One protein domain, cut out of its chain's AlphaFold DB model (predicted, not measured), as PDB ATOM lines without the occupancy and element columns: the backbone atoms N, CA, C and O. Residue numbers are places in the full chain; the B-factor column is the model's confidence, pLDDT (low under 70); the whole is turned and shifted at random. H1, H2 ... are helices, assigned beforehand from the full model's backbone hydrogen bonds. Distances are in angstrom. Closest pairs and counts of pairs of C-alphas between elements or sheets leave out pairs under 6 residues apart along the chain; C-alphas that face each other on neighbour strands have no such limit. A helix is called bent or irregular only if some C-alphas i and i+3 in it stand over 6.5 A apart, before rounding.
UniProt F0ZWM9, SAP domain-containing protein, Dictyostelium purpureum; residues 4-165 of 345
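This is residues 4 to 165 of the 345 residues of the protein "SAP domain-containing protein" of Dictyostelium purpureum (UniProt F0ZWM9). What is the main picture? A long kinked helix, H4, runs through the middle like a beam, with H9 crossing it; H2, with H1 and H3 near it, makes a loose lobe toward one end of H4, while H5, H6, H7 and H8 cluster with H9 round the other part. Residues 40 to 48 and residues 93 to 99 stick out. What is it made of? The 162 printed residues hold nine named helices, H1 to H9 in chain order, and no named strand, an all helix class. How compact is it? It is elongated, 60 by 34 by 27 A, and only just loose, close to compact, with a radius of gyration of the C-alphas of 18.7 A.

Where is the longest helix? H4 is residues 56 to 78, 32.9 A long, from C-alpha 56 at (-10.349, 4.137, 55.207) to C-alpha 78 at (-16.556, -7.147, 24.929). It has a kink of 31 degrees near residue 63 and is only just irregular, with C-alphas 62 and 65 6.6 A apart. Which helices come before it? H1 is residues 4 to 14, H2 residues 19 to 33, 21.9 A long, and H3 residues 36 to 43. Which come after it? H5 is residues 81 to 91, H6 residues 106 to 119, 20.2 A long, H7 residues 121 to 127 and H8 residues 130 to 139. H9, residues 145 to 162, is 26.3 A long and ends at C-alpha 162 at (-24.703, -4.121, 40.869).

What touches H4? With residues 67 to 75 alone it touches H9, about perpendicular at 81 degrees, the closest C-alphas, of Gly 71 and Gly 156, being 3.7 A apart. It touches H6 at a shallow tilt of 30 degrees, opposite ways, closest at the C-alphas of Lys 73 and Thr 114, 5.7 A, and, with residues 56 to 64 alone, H2, closest at those of Thr 28 and Thr 56, 5.5 A. What lies farther out? H1 touches H2, H5 touches H6 and H8, and H9 touches H7 and H8; H3 touches no helix but is near H2. The packing is mostly crossed, and H3 and H9, for instance, are apart. How are the backbones? Every O i to N i+4 pair is within hydrogen-bond range in H1, H3, H6 and H7, against 9 of 11 in H2, 16 of 19 in H4, 4 of 7 in H5, 5 of 6 in H8 and 12 of 14 in H9.

How far does it reach? The C-alphas farthest apart, of Lys 47 and Asp 101, are 62.6 A apart, and the printed part has no cut. Which links are long? Those from H3 to H4 and from H5 to H6. Where is confidence low? The pLDDT is under 70 in residues 4 to 56 and 94 to 102.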
ATOM      1  N   LEU A   4     -20.503 -15.171  46.533       31.39
ATOM      2  CA  LEU A   4     -19.955 -15.344  47.877       31.39
ATOM      3  C   LEU A   4     -18.792 -14.389  48.191       31.39
ATOM      4  O   LEU A   4     -18.637 -14.001  49.348       31.39
ATOM      5  N   GLY A   5     -18.003 -13.979  47.191       39.06
ATOM      6  CA  GLY A   5     -16.849 -13.088  47.390       39.06
ATOM      7  C   GLY A   5     -17.257 -11.659  47.762       39.06
ATOM      8  O   GLY A   5     -16.866 -11.148  48.812       39.06
ATOM      9  N   SER A   6     -18.122 -11.044  46.950       41.78
ATOM     10  CA  SER A   6     -18.605  -9.673  47.167       41.78
ATOM     11  C   SER A   6     -19.408  -9.560  48.462       41.78
ATOM     12  O   SER A   6     -19.202  -8.629  49.235       41.78
ATOM     13  N   SER A   7     -20.246 -10.558  48.773       41.00
ATOM     14  CA  SER A   7     -21.017 -10.580  50.021       41.00
ATOM     15  C   SER A   7     -20.130 -10.656  51.270       41.00
ATOM     16  O   SER A   7     -20.452 -10.008  52.260       41.00
ATOM     17  N   LYS A   8     -19.003 -11.385  51.251       46.94
ATOM     18  CA  LYS A   8     -18.075 -11.461  52.398       46.94
ATOM     19  C   LYS A   8     -17.319 -10.150  52.631       46.94
ATOM     20  O   LYS A   8     -17.209  -9.725  53.777       46.94
ATOM     21  N   ILE A   9     -16.852  -9.495  51.566       46.19
ATOM     22  CA  ILE A   9     -16.179  -8.187  51.648       46.19
ATOM     23  C   ILE A   9     -17.162  -7.130  52.162       46.19
ATOM     24  O   ILE A   9     -16.846  -6.387  53.084       46.19
ATOM     25  N   ILE A  10     -18.396  -7.139  51.656       48.66
ATOM     26  CA  ILE A  10     -19.461  -6.229  52.092       48.66
ATOM     27  C   ILE A  10     -19.910  -6.532  53.522       48.66
ATOM     28  O   ILE A  10     -20.121  -5.608  54.290       48.66
ATOM     29  N   LYS A  11     -20.005  -7.800  53.934       48.69
ATOM     30  CA  LYS A  11     -20.288  -8.162  55.332       48.69
ATOM     31  C   LYS A  11     -19.165  -7.732  56.275       48.69
ATOM     32  O   LYS A  11     -19.470  -7.303  57.377       48.69
ATOM     33  N   LYS A  12     -17.896  -7.775  55.848       52.69
ATOM     34  CA  LYS A  12     -16.772  -7.174  56.590       52.69
ATOM     35  C   LYS A  12     -16.887  -5.647  56.667       52.69
ATOM     36  O   LYS A  12     -16.691  -5.084  57.733       52.69
ATOM     37  N   LEU A  13     -17.268  -4.997  55.566       46.59
ATOM     38  CA  LEU A  13     -17.506  -3.550  55.489       46.59
ATOM     39  C   LEU A  13     -18.714  -3.090  56.331       46.59
ATOM     40  O   LEU A  13     -18.690  -2.009  56.910       46.59
ATOM     41  N   CYS A  14     -19.770  -3.902  56.403       45.09
ATOM     42  CA  CYS A  14     -21.000  -3.629  57.149       45.09
ATOM     43  C   CYS A  14     -20.966  -4.142  58.598       45.09
ATOM     44  O   CYS A  14     -21.795  -3.716  59.394       45.09
ATOM     45  N   GLY A  15     -20.042  -5.046  58.936       45.00
ATOM     46  CA  GLY A  15     -19.884  -5.652  60.263       45.00
ATOM     47  C   GLY A  15     -19.157  -4.771  61.281       45.00
ATOM     48  O   GLY A  15     -18.941  -5.194  62.410       45.00
ATOM     49  N   ILE A  16     -18.780  -3.548  60.900       46.00
ATOM     50  CA  ILE A  16     -18.266  -2.538  61.823       46.00
ATOM     51  C   ILE A  16     -19.483  -1.879  62.491       46.00
ATOM     52  O   ILE A  16     -20.059  -0.916  61.978       46.00
ATOM     53  N   GLU A  17     -19.939  -2.450  63.606       36.62
ATOM     54  CA  GLU A  17     -21.070  -1.919  64.369       36.62
ATOM     55  C   GLU A  17     -20.703  -0.582  65.040       36.62
ATOM     56  O   GLU A  17     -19.674  -0.451  65.693       36.62
ATOM     57  N   GLY A  18     -21.547   0.439  64.852       48.09
ATOM     58  CA  GLY A  18     -21.367   1.778  65.432       48.09
ATOM     59  C   GLY A  18     -21.737   2.909  64.468       48.09
ATOM     60  O   GLY A  18     -22.002   2.678  63.289       48.09
ATOM     61  N   ALA A  19     -21.788   4.158  64.943       45.19
ATOM     62  CA  ALA A  19     -21.865   5.342  64.067       45.19
ATOM     63  C   ALA A  19     -20.611   5.488  63.177       45.19
ATOM     64  O   ALA A  19     -20.635   6.185  62.161       45.19
ATOM     65  N   ASP A  20     -19.568   4.757  63.554       45.94
ATOM     66  CA  ASP A  20     -18.214   4.864  63.065       45.94
ATOM     67  C   ASP A  20     -17.982   3.979  61.826       45.94
ATOM     68  O   ASP A  20     -17.662   4.486  60.754       45.94
ATOM     69  N   GLY A  21     -18.341   2.693  61.843       43.72
ATOM     70  CA  GLY A  21     -18.289   1.851  60.629       43.72
ATOM     71  C   GLY A  21     -19.048   2.416  59.419       43.72
ATOM     72  O   GLY A  21     -18.663   2.238  58.263       43.72
ATOM     73  N   LYS A  22     -20.091   3.202  59.700       47.31
ATOM     74  CA  LYS A  22     -20.993   3.816  58.718       47.31
ATOM     75  C   LYS A  22     -20.326   4.918  57.895       47.31
ATOM     76  O   LYS A  22     -20.611   5.026  56.705       47.31
ATOM     77  N   LYS A  23     -19.435   5.719  58.490       53.34
ATOM     78  CA  LYS A  23     -18.740   6.798  57.760       53.34
ATOM     79  C   LYS A  23     -17.478   6.285  57.060       53.34
ATOM     80  O   LYS A  23     -17.100   6.841  56.033       53.34
ATOM     81  N   ALA A  24     -16.868   5.200  57.551       50.47
ATOM     82  CA  ALA A  24     -15.733   4.553  56.889       50.47
ATOM     83  C   ALA A  24     -16.128   3.963  55.524       50.47
ATOM     84  O   ALA A  24     -15.427   4.186  54.539       50.47
ATOM     85  N   LEU A  25     -17.288   3.298  55.435       52.47
ATOM     86  CA  LEU A  25     -17.830   2.791  54.169       52.47
ATOM     87  C   LEU A  25     -18.104   3.923  53.171       52.47
ATOM     88  O   LEU A  25     -17.715   3.837  52.011       52.47
ATOM     89  N   GLN A  26     -18.722   5.007  53.643       50.03
ATOM     90  CA  GLN A  26     -19.015   6.190  52.839       50.03
ATOM     91  C   GLN A  26     -17.732   6.846  52.314       50.03
ATOM     92  O   GLN A  26     -17.634   7.095  51.120       50.03
ATOM     93  N   LYS A  27     -16.728   7.063  53.170       55.72
ATOM     94  CA  LYS A  27     -15.441   7.652  52.775       55.72
ATOM     95  C   LYS A  27     -14.652   6.742  51.831       55.72
ATOM     96  O   LYS A  27     -14.035   7.267  50.922       55.72
ATOM     97  N   THR A  28     -14.727   5.419  52.001       54.47
ATOM     98  CA  THR A  28     -14.064   4.417  51.138       54.47
ATOM     99  C   THR A  28     -14.697   4.382  49.752       54.47
ATOM    100  O   THR A  28     -14.004   4.450  48.747       54.47
ATOM    101  N   ILE A  29     -16.029   4.310  49.691       59.28
ATOM    102  CA  ILE A  29     -16.774   4.348  48.430       59.28
ATOM    103  C   ILE A  29     -16.527   5.693  47.738       59.28
ATOM    104  O   ILE A  29     -16.240   5.719  46.551       59.28
ATOM    105  N   ILE A  30     -16.542   6.802  48.483       53.75
ATOM    106  CA  ILE A  30     -16.268   8.137  47.941       53.75
ATOM    107  C   ILE A  30     -14.811   8.281  47.482       53.75
ATOM    108  O   ILE A  30     -14.593   8.836  46.418       53.75
ATOM    109  N   SER A  31     -13.817   7.771  48.210       55.16
ATOM    110  CA  SER A  31     -12.404   7.864  47.804       55.16
ATOM    111  C   SER A  31     -12.040   6.935  46.647       55.16
ATOM    112  O   SER A  31     -11.049   7.172  45.973       55.16
ATOM    113  N   VAL A  32     -12.812   5.864  46.436       48.72
ATOM    114  CA  VAL A  32     -12.672   4.968  45.276       48.72
ATOM    115  C   VAL A  32     -13.416   5.522  44.053       48.72
ATOM    116  O   VAL A  32     -13.006   5.256  42.930       48.72
ATOM    117  N   ILE A  33     -14.498   6.286  44.252       47.56
ATOM    118  CA  ILE A  33     -15.350   6.817  43.171       47.56
ATOM    119  C   ILE A  33     -14.954   8.232  42.727       47.56
ATOM    120  O   ILE A  33     -15.086   8.550  41.549       47.56
ATOM    121  N   TYR A  34     -14.501   9.096  43.636       45.28
ATOM    122  CA  TYR A  34     -14.248  10.510  43.355       45.28
ATOM    123  C   TYR A  34     -12.750  10.818  43.310       45.28
ATOM    124  O   TYR A  34     -11.986  10.403  44.180       45.28
ATOM    125  N   THR A  35     -12.338  11.617  42.324       45.81
ATOM    126  CA  THR A  35     -10.984  12.193  42.271       45.81
ATOM    127  C   THR A  35     -10.777  13.197  43.408       45.81
ATOM    128  O   THR A  35     -11.725  13.821  43.891       45.81
ATOM    129  N   GLU A  36      -9.522  13.405  43.817       40.75
ATOM    130  CA  GLU A  36      -9.128  14.316  44.908       40.75
ATOM    131  C   GLU A  36      -9.767  15.715  44.769       40.75
ATOM    132  O   GLU A  36     -10.233  16.309  45.740       40.75
ATOM    133  N   LYS A  37      -9.918  16.190  43.526       37.38
ATOM    134  CA  LYS A  37     -10.559  17.462  43.170       37.38
ATOM    135  C   LYS A  37     -12.061  17.512  43.499       37.38
ATOM    136  O   LYS A  37     -12.543  18.520  44.009       37.38
ATOM    137  N   GLN A  38     -12.794  16.421  43.272       44.84
ATOM    138  CA  GLN A  38     -14.232  16.315  43.565       44.84
ATOM    139  C   GLN A  38     -14.502  16.115  45.067       44.84
ATOM    140  O   GLN A  38     -15.522  16.564  45.591       44.84
ATOM    141  N   ILE A  39     -13.561  15.489  45.779       45.12
ATOM    142  CA  ILE A  39     -13.577  15.374  47.242       45.12
ATOM    143  C   ILE A  39     -13.411  16.761  47.885       45.12
ATOM    144  O   ILE A  39     -14.110  17.079  48.848       45.12
ATOM    145  N   ILE A  40     -12.543  17.613  47.331       42.34
ATOM    146  CA  ILE A  40     -12.312  18.984  47.814       42.34
ATOM    147  C   ILE A  40     -13.543  19.879  47.602       42.34
ATOM    148  O   ILE A  40     -13.920  20.600  48.524       42.34
ATOM    149  N   GLU A  41     -14.213  19.802  46.448       45.69
ATOM    150  CA  GLU A  41     -15.433  20.585  46.180       45.69
ATOM    151  C   GLU A  41     -16.598  20.196  47.105       45.69
ATOM    152  O   GLU A  41     -17.343  21.061  47.565       45.69
ATOM    153  N   LYS A  42     -16.729  18.909  47.452       49.00
ATOM    154  CA  LYS A  42     -17.798  18.422  48.341       49.00
ATOM    155  C   LYS A  42     -17.504  18.683  49.827       49.00
ATOM    156  O   LYS A  42     -18.424  18.932  50.604       49.00
ATOM    157  N   ASN A  43     -16.230  18.681  50.226       48.62
ATOM    158  CA  ASN A  43     -15.800  18.882  51.616       48.62
ATOM    159  C   ASN A  43     -15.777  20.350  52.076       48.62
ATOM    160  O   ASN A  43     -15.556  20.604  53.259       48.62
ATOM    161  N   GLN A  44     -16.066  21.323  51.205       46.88
ATOM    162  CA  GLN A  44     -16.280  22.710  51.639       46.88
ATOM    163  C   GLN A  44     -17.582  22.912  52.444       46.88
ATOM    164  O   GLN A  44     -17.797  24.008  52.959       46.88
ATOM    165  N   CYS A  45     -18.420  21.879  52.618       39.06
ATOM    166  CA  CYS A  45     -19.693  21.994  53.340       39.06
ATOM    167  C   CYS A  45     -19.731  21.436  54.774       39.06
ATOM    168  O   CYS A  45     -20.638  21.820  55.500       39.06
ATOM    169  N   ASP A  46     -18.779  20.620  55.246       42.94
ATOM    170  CA  ASP A  46     -18.910  20.009  56.583       42.94
ATOM    171  C   ASP A  46     -17.589  19.932  57.361       42.94
ATOM    172  O   ASP A  46     -16.759  19.038  57.185       42.94
ATOM    173  N   LYS A  47     -17.416  20.864  58.307       41.88
ATOM    174  CA  LYS A  47     -16.407  20.763  59.368       41.88
ATOM    175  C   LYS A  47     -16.967  19.933  60.521       41.88
ATOM    176  O   LYS A  47     -17.846  20.421  61.226       41.88
ATOM    177  N   LYS A  48     -16.399  18.739  60.729       45.88
ATOM    178  CA  LYS A  48     -16.167  18.032  62.015       45.88
ATOM    179  C   LYS A  48     -16.327  16.528  61.816       45.88
ATOM    180  O   LYS A  48     -17.412  16.055  62.096       45.88
ATOM    181  N   TYR A  49     -15.297  15.759  61.458       40.75
ATOM    182  CA  TYR A  49     -15.339  14.308  61.718       40.75
ATOM    183  C   TYR A  49     -13.934  13.721  61.890       40.75
ATOM    184  O   TYR A  49     -13.261  13.398  60.915       40.75
ATOM    185  N   GLU A  50     -13.533  13.548  63.150       40.91
ATOM    186  CA  GLU A  50     -12.418  12.697  63.567       40.91
ATOM    187  C   GLU A  50     -12.946  11.405  64.204       40.91
ATOM    188  O   GLU A  50     -13.993  11.403  64.853       40.91
ATOM    189  N   ASN A  51     -12.148  10.349  64.029       45.06
ATOM    190  CA  ASN A  51     -12.151   9.032  64.673       45.06
ATOM    191  C   ASN A  51     -13.115   7.950  64.190       45.06
ATOM    192  O   ASN A  51     -14.239   7.846  64.666       45.06
ATOM    193  N   ILE A  52     -12.580   7.061  63.330       44.12
ATOM    194  CA  ILE A  52     -13.040   5.678  63.129       44.12
ATOM    195  C   ILE A  52     -11.845   4.771  62.811       44.12
ATOM    196  O   ILE A  52     -11.058   5.052  61.907       44.12
ATOM    197  N   SER A  53     -11.777   3.665  63.556       48.34
ATOM    198  CA  SER A  53     -10.681   2.701  63.699       48.34
ATOM    199  C   SER A  53     -10.796   1.491  62.757       48.34
ATOM    200  O   SER A  53     -10.892   0.342  63.181       48.34
ATOM    201  N   ALA A  54     -10.792   1.779  61.464       48.56
ATOM    202  CA  ALA A  54      -9.965   1.098  60.471       48.56
ATOM    203  C   ALA A  54      -9.671   2.207  59.458       48.56
ATOM    204  O   ALA A  54     -10.630   2.843  58.993       48.56
ATOM    205  N   PRO A  55      -8.402   2.554  59.192       59.66
ATOM    206  CA  PRO A  55      -8.115   3.674  58.315       59.66
ATOM    207  C   PRO A  55      -8.777   3.353  56.981       59.66
ATOM    208  O   PRO A  55      -8.550   2.292  56.413       59.66
ATOM    209  N   THR A  56      -9.649   4.241  56.501       66.56
ATOM    210  CA  THR A  56     -10.349   4.137  55.207       66.56
ATOM    211  C   THR A  56      -9.425   3.600  54.101       66.56
ATOM    212  O   THR A  56      -9.838   2.797  53.274       66.56
ATOM    213  N   THR A  57      -8.145   3.956  54.181       73.56
ATOM    214  CA  THR A  57      -7.004   3.440  53.427       73.56
ATOM    215  C   THR A  57      -6.932   1.910  53.282       73.56
ATOM    216  O   THR A  57      -6.710   1.438  52.174       73.56
ATOM    217  N   GLU A  58      -7.148   1.116  54.334       75.62
ATOM    218  CA  GLU A  58      -7.075  -0.358  54.277       75.62
ATOM    219  C   GLU A  58      -8.215  -0.968  53.455       75.62
ATOM    220  O   GLU A  58      -8.015  -1.901  52.677       75.62
ATOM    221  N   LEU A  59      -9.425  -0.423  53.593       70.06
ATOM    222  CA  LEU A  59     -10.588  -0.889  52.838       70.06
ATOM    223  C   LEU A  59     -10.481  -0.507  51.362       70.06
ATOM    224  O   LEU A  59     -10.827  -1.313  50.499       70.06
ATOM    225  N   VAL A  60      -9.958   0.689  51.077       77.19
ATOM    226  CA  VAL A  60      -9.611   1.111  49.715       77.19
ATOM    227  C   VAL A  60      -8.573   0.154  49.129       77.19
ATOM    228  O   VAL A  60      -8.780  -0.365  48.037       77.19
ATOM    229  N   ALA A  61      -7.505  -0.153  49.868       84.38
ATOM    230  CA  ALA A  61      -6.459  -1.067  49.414       84.38
ATOM    231  C   ALA A  61      -6.988  -2.480  49.105       84.38
ATOM    232  O   ALA A  61      -6.509  -3.122  48.175       84.38
ATOM    233  N   LEU A  62      -8.005  -2.954  49.833       82.44
ATOM    234  CA  LEU A  62      -8.620  -4.262  49.589       82.44
ATOM    235  C   LEU A  62      -9.618  -4.250  48.419       82.44
ATOM    236  O   LEU A  62      -9.717  -5.230  47.679       82.44
ATOM    237  N   LEU A  63     -10.374  -3.162  48.246       85.06
ATOM    238  CA  LEU A  63     -11.416  -3.067  47.222       85.06
ATOM    239  C   LEU A  63     -10.854  -2.709  45.840       85.06
ATOM    240  O   LEU A  63     -11.330  -3.241  44.836       85.06
ATOM    241  N   THR A  64      -9.841  -1.844  45.784       89.31
ATOM    242  CA  THR A  64      -9.274  -1.321  44.533       89.31
ATOM    243  C   THR A  64      -8.800  -2.425  43.578       89.31
ATOM    244  O   THR A  64      -9.239  -2.409  42.427       89.31
ATOM    245  N   PRO A  65      -8.009  -3.437  43.997       92.50
ATOM    246  CA  PRO A  65      -7.584  -4.512  43.096       92.50
ATOM    247  C   PRO A  65      -8.762  -5.333  42.563       92.50
ATOM    248  O   PRO A  65      -8.779  -5.735  41.403       92.50
ATOM    249  N   TYR A  66      -9.779  -5.560  43.398       92.06
ATOM    250  CA  TYR A  66     -10.969  -6.315  43.012       92.06
ATOM    251  C   TYR A  66     -11.809  -5.568  41.969       92.06
ATOM    252  O   TYR A  66     -12.225  -6.155  40.970       92.06
ATOM    253  N   VAL A  67     -12.025  -4.270  42.185       93.19
ATOM    254  CA  VAL A  67     -12.722  -3.374  41.253       93.19
ATOM    255  C   VAL A  67     -11.975  -3.286  39.926       93.19
ATOM    256  O   VAL A  67     -12.577  -3.538  38.883       93.19
ATOM    257  N   LYS A  68     -10.661  -3.024  39.964       95.00
ATOM    258  CA  LYS A  68      -9.792  -2.983  38.779       95.00
ATOM    259  C   LYS A  68      -9.885  -4.288  37.984       95.00
ATOM    260  O   LYS A  68     -10.173  -4.260  36.791       95.00
ATOM    261  N   LYS A  69      -9.765  -5.437  38.657       96.38
ATOM    262  CA  LYS A  69      -9.883  -6.769  38.043       96.38
ATOM    263  C   LYS A  69     -11.214  -6.983  37.321       96.38
ATOM    264  O   LYS A  69     -11.232  -7.509  36.209       96.38
ATOM    265  N   ILE A  70     -12.335  -6.621  37.947       96.19
ATOM    266  CA  ILE A  70     -13.666  -6.782  37.339       96.19
ATOM    267  C   ILE A  70     -13.861  -5.814  36.172       96.19
ATOM    268  O   ILE A  70     -14.406  -6.222  35.148       96.19
ATOM    269  N   GLY A  71     -13.399  -4.569  36.312       95.56
ATOM    270  CA  GLY A  71     -13.433  -3.574  35.245       95.56
ATOM    271  C   GLY A  71     -12.694  -4.063  34.003       95.56
ATOM    272  O   GLY A  71     -13.284  -4.138  32.928       95.56
ATOM    273  N   VAL A  72     -11.439  -4.500  34.167       97.19
ATOM    274  CA  VAL A  72     -10.615  -5.057  33.076       97.19
ATOM    275  C   VAL A  72     -11.314  -6.240  32.434       97.19
ATOM    276  O   VAL A  72     -11.506  -6.261  31.220       97.19
ATOM    277  N   LYS A  73     -11.762  -7.201  33.248       97.50
ATOM    278  CA  LYS A  73     -12.469  -8.380  32.753       97.50
ATOM    279  C   LYS A  73     -13.683  -8.000  31.897       97.50
ATOM    280  O   LYS A  73     -13.861  -8.572  30.827       97.50
ATOM    281  N   SER A  74     -14.486  -7.034  32.341       96.12
ATOM    282  CA  SER A  74     -15.675  -6.572  31.616       96.12
ATOM    283  C   SER A  74     -15.340  -5.963  30.252       96.12
ATOM    284  O   SER A  74     -16.052  -6.218  29.283       96.12
ATOM    285  N   TYR A  75     -14.257  -5.188  30.151       95.31
ATOM    286  CA  TYR A  75     -13.788  -4.651  28.868       95.31
ATOM    287  C   TYR A  75     -13.315  -5.769  27.934       95.31
ATOM    288  O   TYR A  75     -13.741  -5.843  26.783       95.31
ATOM    289  N   LEU A  76     -12.490  -6.687  28.442       97.00
ATOM    290  CA  LEU A  76     -11.956  -7.802  27.657       97.00
ATOM    291  C   LEU A  76     -13.065  -8.746  27.154       97.00
ATOM    292  O   LEU A  76     -12.981  -9.273  26.046       97.00
ATOM    293  N   GLU A  77     -14.139  -8.949  27.920       96.75
ATOM    294  CA  GLU A  77     -15.287  -9.761  27.488       96.75
ATOM    295  C   GLU A  77     -16.019  -9.164  26.270       96.75
ATOM    296  O   GLU A  77     -16.597  -9.918  25.478       96.75
ATOM    297  N   GLN A  78     -15.946  -7.847  26.066       95.69
ATOM    298  CA  GLN A  78     -16.556  -7.147  24.929       95.69
ATOM    299  C   GLN A  78     -15.666  -7.131  23.677       95.69
ATOM    300  O   GLN A  78     -16.172  -6.923  22.577       95.69
ATOM    301  N   MET A  79     -14.366  -7.400  23.820       96.50
ATOM    302  CA  MET A  79     -13.410  -7.386  22.710       96.50
ATOM    303  C   MET A  79     -13.609  -8.548  21.733       96.50
ATOM    304  O   MET A  79     -14.137  -9.619  22.078       96.50
ATOM    305  N   SER A  80     -13.154  -8.345  20.496       96.44
ATOM    306  CA  SER A  80     -13.086  -9.416  19.507       96.44
ATOM    307  C   SER A  80     -11.977 -10.414  19.858       96.44
ATOM    308  O   SER A  80     -11.055 -10.127  20.621       96.44
ATOM    309  N   GLN A  81     -12.054 -11.618  19.290       95.69
ATOM    310  CA  GLN A  81     -11.011 -12.635  19.456       95.69
ATOM    311  C   GLN A  81      -9.647 -12.161  18.919       95.69
ATOM    312  O   GLN A  81      -8.609 -12.525  19.473       95.69
ATOM    313  N   VAL A  82      -9.657 -11.360  17.847       96.00
ATOM    314  CA  VAL A  82      -8.450 -10.808  17.216       96.00
ATOM    315  C   VAL A  82      -7.768  -9.836  18.175       96.00
ATOM    316  O   VAL A  82      -6.604 -10.038  18.506       96.00
ATOM    317  N   ASP A  83      -8.521  -8.880  18.723       96.94
ATOM    318  CA  ASP A  83      -7.999  -7.889  19.672       96.94
ATOM    319  C   ASP A  83      -7.419  -8.553  20.925       96.94
ATOM    320  O   ASP A  83      -6.328  -8.216  21.378       96.94
ATOM    321  N   LEU A  84      -8.121  -9.555  21.465       96.75
ATOM    322  CA  LEU A  84      -7.641 -10.322  22.614       96.75
ATOM    323  C   LEU A  84      -6.348 -11.079  22.304       96.75
ATOM    324  O   LEU A  84      -5.491 -11.190  23.176       96.75
ATOM    325  N   SER A  85      -6.190 -11.588  21.083       94.75
ATOM    326  CA  SER A  85      -4.955 -12.264  20.676       94.75
ATOM    327  C   SER A  85      -3.788 -11.275  20.606       94.75
ATOM    328  O   SER A  85      -2.721 -11.587  21.120       94.75
ATOM    329  N   THR A  86      -4.017 -10.067  20.077       95.75
ATOM    330  CA  THR A  86      -3.025  -8.979  20.050       95.75
ATOM    331  C   THR A  86      -2.634  -8.510  21.453       95.75
ATOM    332  O   THR A  86      -1.459  -8.291  21.733       95.75
ATOM    333  N   LEU A  87      -3.595  -8.372  22.375       95.69
ATOM    334  CA  LEU A  87      -3.303  -7.998  23.766       95.69
ATOM    335  C   LEU A  87      -2.549  -9.097  24.527       95.69
ATOM    336  O   LEU A  87      -1.750  -8.795  25.409       95.69
ATOM    337  N   TYR A  88      -2.796 -10.364  24.197       94.50
ATOM    338  CA  TYR A  88      -2.155 -11.502  24.850       94.50
ATOM    339  C   TYR A  88      -0.653 -11.620  24.551       94.50
ATOM    340  O   TYR A  88       0.058 -12.251  25.327       94.50
ATOM    341  N   GLU A  89      -0.154 -10.999  23.481       93.00
ATOM    342  CA  GLU A  89       1.274 -11.013  23.127       93.00
ATOM    343  C   GLU A  89       2.184 -10.497  24.256       93.00
ATOM    344  O   GLU A  89       3.303 -10.979  24.381       93.00
ATOM    345  N   ASP A  90       1.697  -9.587  25.113       91.62
ATOM    346  CA  ASP A  90       2.456  -9.078  26.275       91.62
ATOM    347  C   ASP A  90       2.573 -10.082  27.430       91.62
ATOM    348  O   ASP A  90       3.386  -9.895  28.327       91.62
ATOM    349  N   PHE A  91       1.739 -11.122  27.430       90.75
ATOM    350  CA  PHE A  91       1.604 -12.092  28.522       90.75
ATOM    351  C   PHE A  91       1.958 -13.514  28.078       90.75
ATOM    352  O   PHE A  91       1.624 -14.492  28.753       90.75
ATOM    353  N   ASN A  92       2.550 -13.649  26.893       83.31
ATOM    354  CA  ASN A  92       2.947 -14.930  26.343       83.31
ATOM    355  C   ASN A  92       4.337 -15.282  26.879       83.31
ATOM    356  O   ASN A  92       5.338 -15.068  26.200       83.31
ATOM    357  N   ASP A  93       4.385 -15.794  28.109       75.06
ATOM    358  CA  ASP A  93       5.625 -16.279  28.708       75.06
ATOM    359  C   ASP A  93       6.198 -17.420  27.850       75.06
ATOM    360  O   ASP A  93       5.516 -18.414  27.570       75.06
ATOM    361  N   GLU A  94       7.464 -17.287  27.443       66.31
ATOM    362  CA  GLU A  94       8.183 -18.286  26.637       66.31
ATOM    363  C   GLU A  94       8.223 -19.676  27.308       66.31
ATOM    364  O   GLU A  94       8.397 -20.690  26.633       66.31
ATOM    365  N   GLU A  95       7.987 -19.749  28.622       55.19
ATOM    366  CA  GLU A  95       8.118 -20.958  29.444       55.19
ATOM    367  C   GLU A  95       7.007 -22.009  29.269       55.19
ATOM    368  O   GLU A  95       7.134 -23.126  29.772       55.19
ATOM    369  N   SER A  96       5.928 -21.724  28.535       60.81
ATOM    370  CA  SER A  96       4.847 -22.701  28.328       60.81
ATOM    371  C   SER A  96       4.809 -23.253  26.903       60.81
ATOM    372  O   SER A  96       3.795 -23.191  26.210       60.81
ATOM    373  N   GLU A  97       5.890 -23.897  26.453       60.91
ATOM    374  CA  GLU A  97       5.858 -24.678  25.200       60.91
ATOM    375  C   GLU A  97       4.702 -25.695  25.169       60.91
ATOM    376  O   GLU A  97       4.145 -25.972  24.114       60.91
ATOM    377  N   LYS A  98       4.253 -26.155  26.346       65.62
ATOM    378  CA  LYS A  98       3.092 -27.040  26.530       65.62
ATOM    379  C   LYS A  98       1.719 -26.366  26.335       65.62
ATOM    380  O   LYS A  98       0.709 -27.065  26.303       65.62
ATOM    381  N   GLU A  99       1.637 -25.035  26.244       66.12
ATOM    382  CA  GLU A  99       0.387 -24.302  25.959       66.12
ATOM    383  C   GLU A  99       0.262 -23.858  24.491       66.12
ATOM    384  O   GLU A  99      -0.826 -23.431  24.096       66.12
ATOM    385  N   LYS A 100       1.307 -24.017  23.660       63.16
ATOM    386  CA  LYS A 100       1.285 -23.622  22.236       63.16
ATOM    387  C   LYS A 100       0.194 -24.348  21.429       63.16
ATOM    388  O   LYS A 100      -0.378 -23.745  20.524       63.16
ATOM    389  N   ASP A 101      -0.169 -25.569  21.829       60.03
ATOM    390  CA  ASP A 101      -1.153 -26.404  21.121       60.03
ATOM    391  C   ASP A 101      -2.596 -26.256  21.632       60.03
ATOM    392  O   ASP A 101      -3.545 -26.761  21.021       60.03
ATOM    393  N   LYS A 102      -2.822 -25.544  22.745       69.69
ATOM    394  CA  LYS A 102      -4.183 -25.338  23.253       69.69
ATOM    395  C   LYS A 102      -4.863 -24.243  22.441       69.69
ATOM    396  O   LYS A 102      -4.432 -23.092  22.440       69.69
ATOM    397  N   LYS A 103      -5.988 -24.583  21.796       76.25
ATOM    398  CA  LYS A 103      -6.875 -23.601  21.149       76.25
ATOM    399  C   LYS A 103      -7.147 -22.456  22.129       76.25
ATOM    400  O   LYS A 103      -7.812 -22.649  23.148       76.25
ATOM    401  N   LYS A 104      -6.634 -21.264  21.806       84.69
ATOM    402  CA  LYS A 104      -6.741 -20.042  22.614       84.69
ATOM    403  C   LYS A 104      -8.180 -19.526  22.623       84.69
ATOM    404  O   LYS A 104      -8.504 -18.537  21.980       84.69
ATOM    405  N   ASN A 105      -9.078 -20.218  23.316       92.56
ATOM    406  CA  ASN A 105     -10.474 -19.807  23.436       92.56
ATOM    407  C   ASN A 105     -10.560 -18.418  24.100       92.56
ATOM    408  O   ASN A 105      -9.778 -18.109  25.002       92.56
ATOM    409  N   LYS A 106     -11.542 -17.600  23.706       95.19
ATOM    410  CA  LYS A 106     -11.819 -16.266  24.258       95.19
ATOM    411  C   LYS A 106     -11.771 -16.241  25.788       95.19
ATOM    412  O   LYS A 106     -11.143 -15.371  26.378       95.19
ATOM    413  N   VAL A 107     -12.385 -17.232  26.439       95.25
ATOM    414  CA  VAL A 107     -12.430 -17.341  27.911       95.25
ATOM    415  C   VAL A 107     -11.031 -17.482  28.524       95.25
ATOM    416  O   VAL A 107     -10.756 -16.889  29.569       95.25
ATOM    417  N   PHE A 108     -10.142 -18.245  27.880       93.50
ATOM    418  CA  PHE A 108      -8.754 -18.412  28.316       93.50
ATOM    419  C   PHE A 108      -7.981 -17.097  28.182       93.50
ATOM    420  O   PHE A 108      -7.376 -16.654  29.160       93.50
ATOM    421  N   LEU A 109      -8.079 -16.441  27.018       95.12
ATOM    422  CA  LEU A 109      -7.421 -15.157  26.754       95.12
ATOM    423  C   LEU A 109      -7.858 -14.091  27.762       95.12
ATOM    424  O   LEU A 109      -7.016 -13.514  28.444       95.12
ATOM    425  N   VAL A 110      -9.171 -13.900  27.939       96.88
ATOM    426  CA  VAL A 110      -9.721 -12.945  28.914       96.88
ATOM    427  C   VAL A 110      -9.162 -13.214  30.309       96.88
ATOM    428  O   VAL A 110      -8.734 -12.281  30.984       96.88
ATOM    429  N   ARG A 111      -9.133 -14.477  30.755       95.69
ATOM    430  CA  ARG A 111      -8.629 -14.835  32.088       95.69
ATOM    431  C   ARG A 111      -7.144 -14.502  32.247       95.69
ATOM    432  O   ARG A 111      -6.792 -13.906  33.261       95.69
ATOM    433  N   LYS A 112      -6.301 -14.890  31.285       94.50
ATOM    434  CA  LYS A 112      -4.848 -14.667  31.338       94.50
ATOM    435  C   LYS A 112      -4.499 -13.183  31.270       94.50
ATOM    436  O   LYS A 112      -3.812 -12.696  32.160       94.50
ATOM    437  N   ILE A 113      -5.067 -12.459  30.305       96.12
ATOM    438  CA  ILE A 113      -4.867 -11.011  30.154       96.12
ATOM    439  C   ILE A 113      -5.366 -10.274  31.406       96.12
ATOM    440  O   ILE A 113      -4.670  -9.412  31.925       96.12
ATOM    441  N   THR A 114      -6.533 -10.645  31.956       97.25
ATOM    442  CA  THR A 114      -7.031 -10.032  33.203       97.25
ATOM    443  C   THR A 114      -6.033 -10.213  34.344       97.25
ATOM    444  O   THR A 114      -5.793  -9.260  35.081       97.25
ATOM    445  N   SER A 115      -5.480 -11.418  34.523       95.19
ATOM    446  CA  SER A 115      -4.486 -11.675  35.570       95.19
ATOM    447  C   SER A 115      -3.245 -10.804  35.388       95.19
ATOM    448  O   SER A 115      -2.926 -10.058  36.307       95.19
ATOM    449  N   GLY A 116      -2.637 -10.818  34.198       95.38
ATOM    450  CA  GLY A 116      -1.420 -10.050  33.932       95.38
ATOM    451  C   GLY A 116      -1.617  -8.537  34.062       95.38
ATOM    452  O   GLY A 116      -0.827  -7.868  34.718       95.38
ATOM    453  N   ILE A 117      -2.725  -7.987  33.548       96.44
ATOM    454  CA  ILE A 117      -3.047  -6.560  33.733       96.44
ATOM    455  C   ILE A 117      -3.289  -6.233  35.213       96.44
ATOM    456  O   ILE A 117      -2.960  -5.145  35.661       96.44
ATOM    457  N   THR A 118      -3.892  -7.130  35.999       95.06
ATOM    458  CA  THR A 118      -4.204  -6.825  37.409       95.06
ATOM    459  C   THR A 118      -2.948  -6.772  38.288       95.06
ATOM    460  O   THR A 118      -2.968  -6.078  39.302       95.06
ATOM    461  N   GLU A 119      -1.879  -7.485  37.920       95.06
ATOM    462  CA  GLU A 119      -0.609  -7.504  38.661       95.06
ATOM    463  C   GLU A 119       0.107  -6.147  38.623       95.06
ATOM    464  O   GLU A 119       0.545  -5.670  39.669       95.06
ATOM    465  N   ASP A 120       0.134  -5.487  37.462       95.88
ATOM    466  CA  ASP A 120       0.649  -4.122  37.294       95.88
ATOM    467  C   ASP A 120      -0.345  -3.248  36.519       95.88
ATOM    468  O   ASP A 120      -0.132  -2.852  35.373       95.88
ATOM    469  N   PHE A 121      -1.484  -2.965  37.151       94.56
ATOM    470  CA  PHE A 121      -2.580  -2.258  36.488       94.56
ATOM    471  C   PHE A 121      -2.174  -0.863  36.007       94.56
ATOM    472  O   PHE A 121      -2.407  -0.511  34.853       94.56
ATOM    473  N   ASP A 122      -1.586  -0.048  36.885       93.56
ATOM    474  CA  ASP A 122      -1.267   1.339  36.544       93.56
ATOM    475  C   ASP A 122      -0.080   1.404  35.565       93.56
ATOM    476  O   ASP A 122      -0.106   2.200  34.619       93.56
ATOM    477  N   GLY A 123       0.923   0.531  35.725       95.19
ATOM    478  CA  GLY A 123       2.056   0.436  34.806       95.19
ATOM    479  C   GLY A 123       1.662  -0.067  33.418       95.19
ATOM    480  O   GLY A 123       2.091   0.527  32.424       95.19
ATOM    481  N   TYR A 124       0.774  -1.063  33.315       95.69
ATOM    482  CA  TYR A 124       0.280  -1.572  32.030       95.69
ATOM    483  C   TYR A 124      -0.351  -0.462  31.180       95.69
ATOM    484  O   TYR A 124       0.054  -0.238  30.038       95.69
ATOM    485  N   PHE A 125      -1.297   0.297  31.746       94.19
ATOM    486  CA  PHE A 125      -1.979   1.371  31.014       94.19
ATOM    487  C   PHE A 125      -1.083   2.588  30.751       94.19
ATOM    488  O   PHE A 125      -1.251   3.258  29.732       94.19
ATOM    489  N   THR A 126      -0.098   2.855  31.613       93.56
ATOM    490  CA  THR A 126       0.885   3.931  31.395       93.56
ATOM    491  C   THR A 126       1.824   3.612  30.226       93.56
ATOM    492  O   THR A 126       2.216   4.504  29.470       93.56
ATOM    493  N   ASN A 127       2.152   2.333  30.039       94.38
ATOM    494  CA  ASN A 127       3.038   1.856  28.978       94.38
ATOM    495  C   ASN A 127       2.299   1.476  27.683       94.38
ATOM    496  O   ASN A 127       2.945   1.168  26.678       94.38
ATOM    497  N   LEU A 128       0.966   1.537  27.680       93.94
ATOM    498  CA  LEU A 128       0.121   1.132  26.562       93.94
ATOM    499  C   LEU A 128       0.319   2.047  25.341       93.94
ATOM    500  O   LEU A 128       0.103   3.260  25.398       93.94
ATOM    501  N   LYS A 129       0.721   1.463  24.205       95.12
ATOM    502  CA  LYS A 129       1.043   2.183  22.958       95.12
ATOM    503  C   LYS A 129       0.533   1.434  21.723       95.12
ATOM    504  O   LYS A 129       0.143   0.271  21.799       95.12
ATOM    505  N   GLY A 130       0.554   2.110  20.573       95.19
ATOM    506  CA  GLY A 130       0.290   1.499  19.266       95.19
ATOM    507  C   GLY A 130      -1.121   0.921  19.135       95.19
ATOM    508  O   GLY A 130      -2.097   1.549  19.549       95.19
ATOM    509  N   ASP A 131      -1.226  -0.269  18.548       96.00
ATOM    510  CA  ASP A 131      -2.518  -0.907  18.273       96.00
ATOM    511  C   ASP A 131      -3.240  -1.356  19.546       96.00
ATOM    512  O   ASP A 131      -4.461  -1.247  19.631       96.00
ATOM    513  N   LYS A 132      -2.496  -1.715  20.596       95.06
ATOM    514  CA  LYS A 132      -3.056  -2.069  21.909       95.06
ATOM    515  C   LYS A 132      -3.794  -0.894  22.544       95.06
ATOM    516  O   LYS A 132      -4.899  -1.053  23.052       95.06
ATOM    517  N   LEU A 133      -3.230   0.311  22.439       95.00
ATOM    518  CA  LEU A 133      -3.912   1.525  22.888       95.00
ATOM    519  C   LEU A 133      -5.190   1.781  22.078       95.00
ATOM    520  O   LEU A 133      -6.221   2.106  22.660       95.00
ATOM    521  N   LYS A 134      -5.150   1.596  20.751       95.06
ATOM    522  CA  LYS A 134      -6.337   1.767  19.896       95.06
ATOM    523  C   LYS A 134      -7.464   0.807  20.280       95.06
ATOM    524  O   LYS A 134      -8.608   1.245  20.316       95.06
ATOM    525  N   ILE A 135      -7.143  -0.449  20.601       95.00
ATOM    526  CA  ILE A 135      -8.122  -1.454  21.047       95.00
ATOM    527  C   ILE A 135      -8.898  -0.947  22.272       95.00
ATOM    528  O   ILE A 135     -10.127  -0.960  22.276       95.00
ATOM    529  N   PHE A 136      -8.205  -0.438  23.295       92.00
ATOM    530  CA  PHE A 136      -8.882   0.107  24.476       92.00
ATOM    531  C   PHE A 136      -9.642   1.404  24.171       92.00
ATOM    532  O   PHE A 136     -10.779   1.552  24.614       92.00
ATOM    533  N   LEU A 137      -9.070   2.305  23.361       91.00
ATOM    534  CA  LEU A 137      -9.715   3.570  22.982       91.00
ATOM    535  C   LEU A 137     -11.012   3.389  22.178       91.00
ATOM    536  O   LEU A 137     -11.874   4.264  22.212       91.00
ATOM    537  N   GLN A 138     -11.167   2.277  21.456       91.25
ATOM    538  CA  GLN A 138     -12.404   1.949  20.737       91.25
ATOM    539  C   GLN A 138     -13.560   1.579  21.672       91.25
ATOM    540  O   GLN A 138     -14.721   1.742  21.301       91.25
ATOM    541  N   LEU A 139     -13.250   1.082  22.870       85.69
ATOM    542  CA  LEU A 139     -14.242   0.683  23.868       85.69
ATOM    543  C   LEU A 139     -14.529   1.775  24.893       85.69
ATOM    544  O   LEU A 139     -15.549   1.715  25.575       85.69
ATOM    545  N   THR A 140     -13.637   2.754  25.022       83.81
ATOM    546  CA  THR A 140     -13.826   3.879  25.931       83.81
ATOM    547  C   THR A 140     -14.503   5.047  25.230       83.81
ATOM    548  O   THR A 140     -14.160   5.405  24.103       83.81
ATOM    549  N   ALA A 141     -15.416   5.727  25.921       75.56
ATOM    550  CA  ALA A 141     -15.952   6.998  25.425       75.56
ATOM    551  C   ALA A 141     -14.850   8.073  25.337       75.56
ATOM    552  O   ALA A 141     -14.922   9.017  24.544       75.56
ATOM    553  N   SER A 142     -13.814   7.925  26.162       71.50
ATOM    554  CA  SER A 142     -12.681   8.833  26.238       71.50
ATOM    555  C   SER A 142     -11.601   8.490  25.207       71.50
ATOM    556  O   SER A 142     -10.964   7.453  25.295       71.50
ATOM    557  N   GLN A 143     -11.297   9.405  24.284       77.94
ATOM    558  CA  GLN A 143     -10.187   9.259  23.320       77.94
ATOM    559  C   GLN A 143      -8.793   9.534  23.939       77.94
ATOM    560  O   GLN A 143      -7.856   9.915  23.240       77.94
ATOM    561  N   LEU A 144      -8.647   9.422  25.265       74.19
ATOM    562  CA  LEU A 144      -7.437   9.806  26.001       74.19
ATOM    563  C   LEU A 144      -6.968   8.668  26.909       74.19
ATOM    564  O   LEU A 144      -7.718   8.234  27.777       74.19
ATOM    565  N   SER A 145      -5.695   8.280  26.777       76.19
ATOM    566  CA  SER A 145      -5.063   7.216  27.575       76.19
ATOM    567  C   SER A 145      -5.269   7.331  29.100       76.19
ATOM    568  O   SER A 145      -5.777   6.379  29.690       76.19
ATOM    569  N   PRO A 146      -5.010   8.478  29.770       78.19
ATOM    570  CA  PRO A 146      -5.185   8.565  31.227       78.19
ATOM    571  C   PRO A 146      -6.639   8.372  31.683       78.19
ATOM    572  O   PRO A 146      -6.880   7.957  32.812       78.19
ATOM    573  N   LYS A 147      -7.615   8.616  30.801       83.12
ATOM    574  CA  LYS A 147      -9.033   8.403  31.107       83.12
ATOM    575  C   LYS A 147      -9.449   6.936  31.013       83.12
ATOM    576  O   LYS A 147     -10.475   6.582  31.578       83.12
ATOM    577  N   ILE A 148      -8.661   6.078  30.356       88.75
ATOM    578  CA  ILE A 148      -8.940   4.636  30.262       88.75
ATOM    579  C   ILE A 148      -8.931   4.012  31.660       88.75
ATOM    580  O   ILE A 148      -9.850   3.278  32.013       88.75
ATOM    581  N   ILE A 149      -7.930   4.348  32.479       90.62
ATOM    582  CA  ILE A 149      -7.816   3.868  33.866       90.62
ATOM    583  C   ILE A 149      -9.051   4.265  34.681       90.62
ATOM    584  O   ILE A 149      -9.634   3.424  35.371       90.62
ATOM    585  N   GLU A 150      -9.453   5.535  34.593       86.81
ATOM    586  CA  GLU A 150     -10.621   6.060  35.303       86.81
ATOM    587  C   GLU A 150     -11.903   5.347  34.859       86.81
ATOM    588  O   GLU A 150     -12.687   4.913  35.701       86.81
ATOM    589  N   GLU A 151     -12.092   5.161  33.552       87.75
ATOM    590  CA  GLU A 151     -13.284   4.535  32.976       87.75
ATOM    591  C   GLU A 151     -13.379   3.044  33.334       87.75
ATOM    592  O   GLU A 151     -14.417   2.587  33.813       87.75
ATOM    593  N   ILE A 152     -12.278   2.296  33.214       91.69
ATOM    594  CA  ILE A 152     -12.206   0.883  33.616       91.69
ATOM    595  C   ILE A 152     -12.488   0.733  35.112       91.69
ATOM    596  O   ILE A 152     -13.232  -0.163  35.521       91.69
ATOM    597  N   THR A 153     -11.916   1.614  35.937       91.69
ATOM    598  CA  THR A 153     -12.155   1.603  37.384       91.69
ATOM    599  C   THR A 153     -13.623   1.895  37.679       91.69
ATOM    600  O   THR A 153     -14.242   1.158  38.445       91.69
ATOM    601  N   LEU A 154     -14.213   2.901  37.028       87.44
ATOM    602  CA  LEU A 154     -15.618   3.269  37.192       87.44
ATOM    603  C   LEU A 154     -16.559   2.122  36.805       87.44
ATOM    604  O   LEU A 154     -17.459   1.793  37.578       87.44
ATOM    605  N   VAL A 155     -16.313   1.461  35.671       90.44
ATOM    606  CA  VAL A 155     -17.060   0.268  35.238       90.44
ATOM    607  C   VAL A 155     -16.907  -0.869  36.250       90.44
ATOM    608  O   VAL A 155     -17.882  -1.533  36.605       90.44
ATOM    609  N   GLY A 156     -15.703  -1.072  36.786       94.12
ATOM    610  CA  GLY A 156     -15.464  -2.031  37.862       94.12
ATOM    611  C   GLY A 156     -16.289  -1.731  39.119       94.12
ATOM    612  O   GLY A 156     -16.869  -2.649  39.708       94.12
ATOM    613  N   VAL A 157     -16.383  -0.456  39.519       90.44
ATOM    614  CA  VAL A 157     -17.198  -0.031  40.666       90.44
ATOM    615  C   VAL A 157     -18.676  -0.235  40.366       90.44
ATOM    616  O   VAL A 157     -19.401  -0.745  41.217       90.44
ATOM    617  N   GLU A 158     -19.131   0.121  39.168       90.69
ATOM    618  CA  GLU A 158     -20.513  -0.065  38.741       90.69
ATOM    619  C   GLU A 158     -20.928  -1.539  38.833       90.69
ATOM    620  O   GLU A 158     -21.909  -1.866  39.503       90.69
ATOM    621  N   ILE A 159     -20.137  -2.451  38.258       94.31
ATOM    622  CA  ILE A 159     -20.396  -3.896  38.320       94.31
ATOM    623  C   ILE A 159     -20.330  -4.402  39.763       94.31
ATOM    624  O   ILE A 159     -21.148  -5.231  40.173       94.31
ATOM    625  N   PHE A 160     -19.376  -3.918  40.561       93.50
ATOM    626  CA  PHE A 160     -19.315  -4.248  41.981       93.50
ATOM    627  C   PHE A 160     -20.610  -3.848  42.695       93.50
ATOM    628  O   PHE A 160     -21.206  -4.693  43.364       93.50
ATOM    629  N   LEU A 161     -21.076  -2.609  42.503       92.12
ATOM    630  CA  LEU A 161     -22.303  -2.079  43.096       92.12
ATOM    631  C   LEU A 161     -23.545  -2.857  42.634       92.12
ATOM    632  O   LEU A 161     -24.413  -3.152  43.454       92.12
ATOM    633  N   PHE A 162     -23.613  -3.276  41.370       92.94
ATOM    634  CA  PHE A 162     -24.703  -4.121  40.869       92.94
ATOM    635  C   PHE A 162     -24.760  -5.511  41.504       92.94
ATOM    636  O   PHE A 162     -25.836  -6.101  41.600       92.94
ATOM    637  N   ASN A 163     -23.627  -6.026  41.978       88.69
ATOM    638  CA  ASN A 163     -23.568  -7.296  42.698       88.69
ATOM    639  C   ASN A 163     -23.903  -7.162  44.195       88.69
ATOM    640  O   ASN A 163     -23.958  -8.165  44.914       88.69
ATOM    641  N   VAL A 164     -24.136  -5.941  44.686       86.44
ATOM    642  CA  VAL A 164     -24.536  -5.676  46.071       86.44
ATOM    643  C   VAL A 164     -26.035  -5.909  46.249       86.44
ATOM    644  O   VAL A 164     -26.855  -5.571  45.399       86.44
ATOM    645  N   GLN A 165     -26.419  -6.464  47.400       89.38
ATOM    646  CA  GLN A 165     -27.828  -6.651  47.737       89.38
ATOM    647  C   GLN A 165     -28.568  -5.307  47.786       89.38
ATOM    648  O   GLN A 165     -28.083  -4.334  48.366       89.38
TER     649      GLN A 165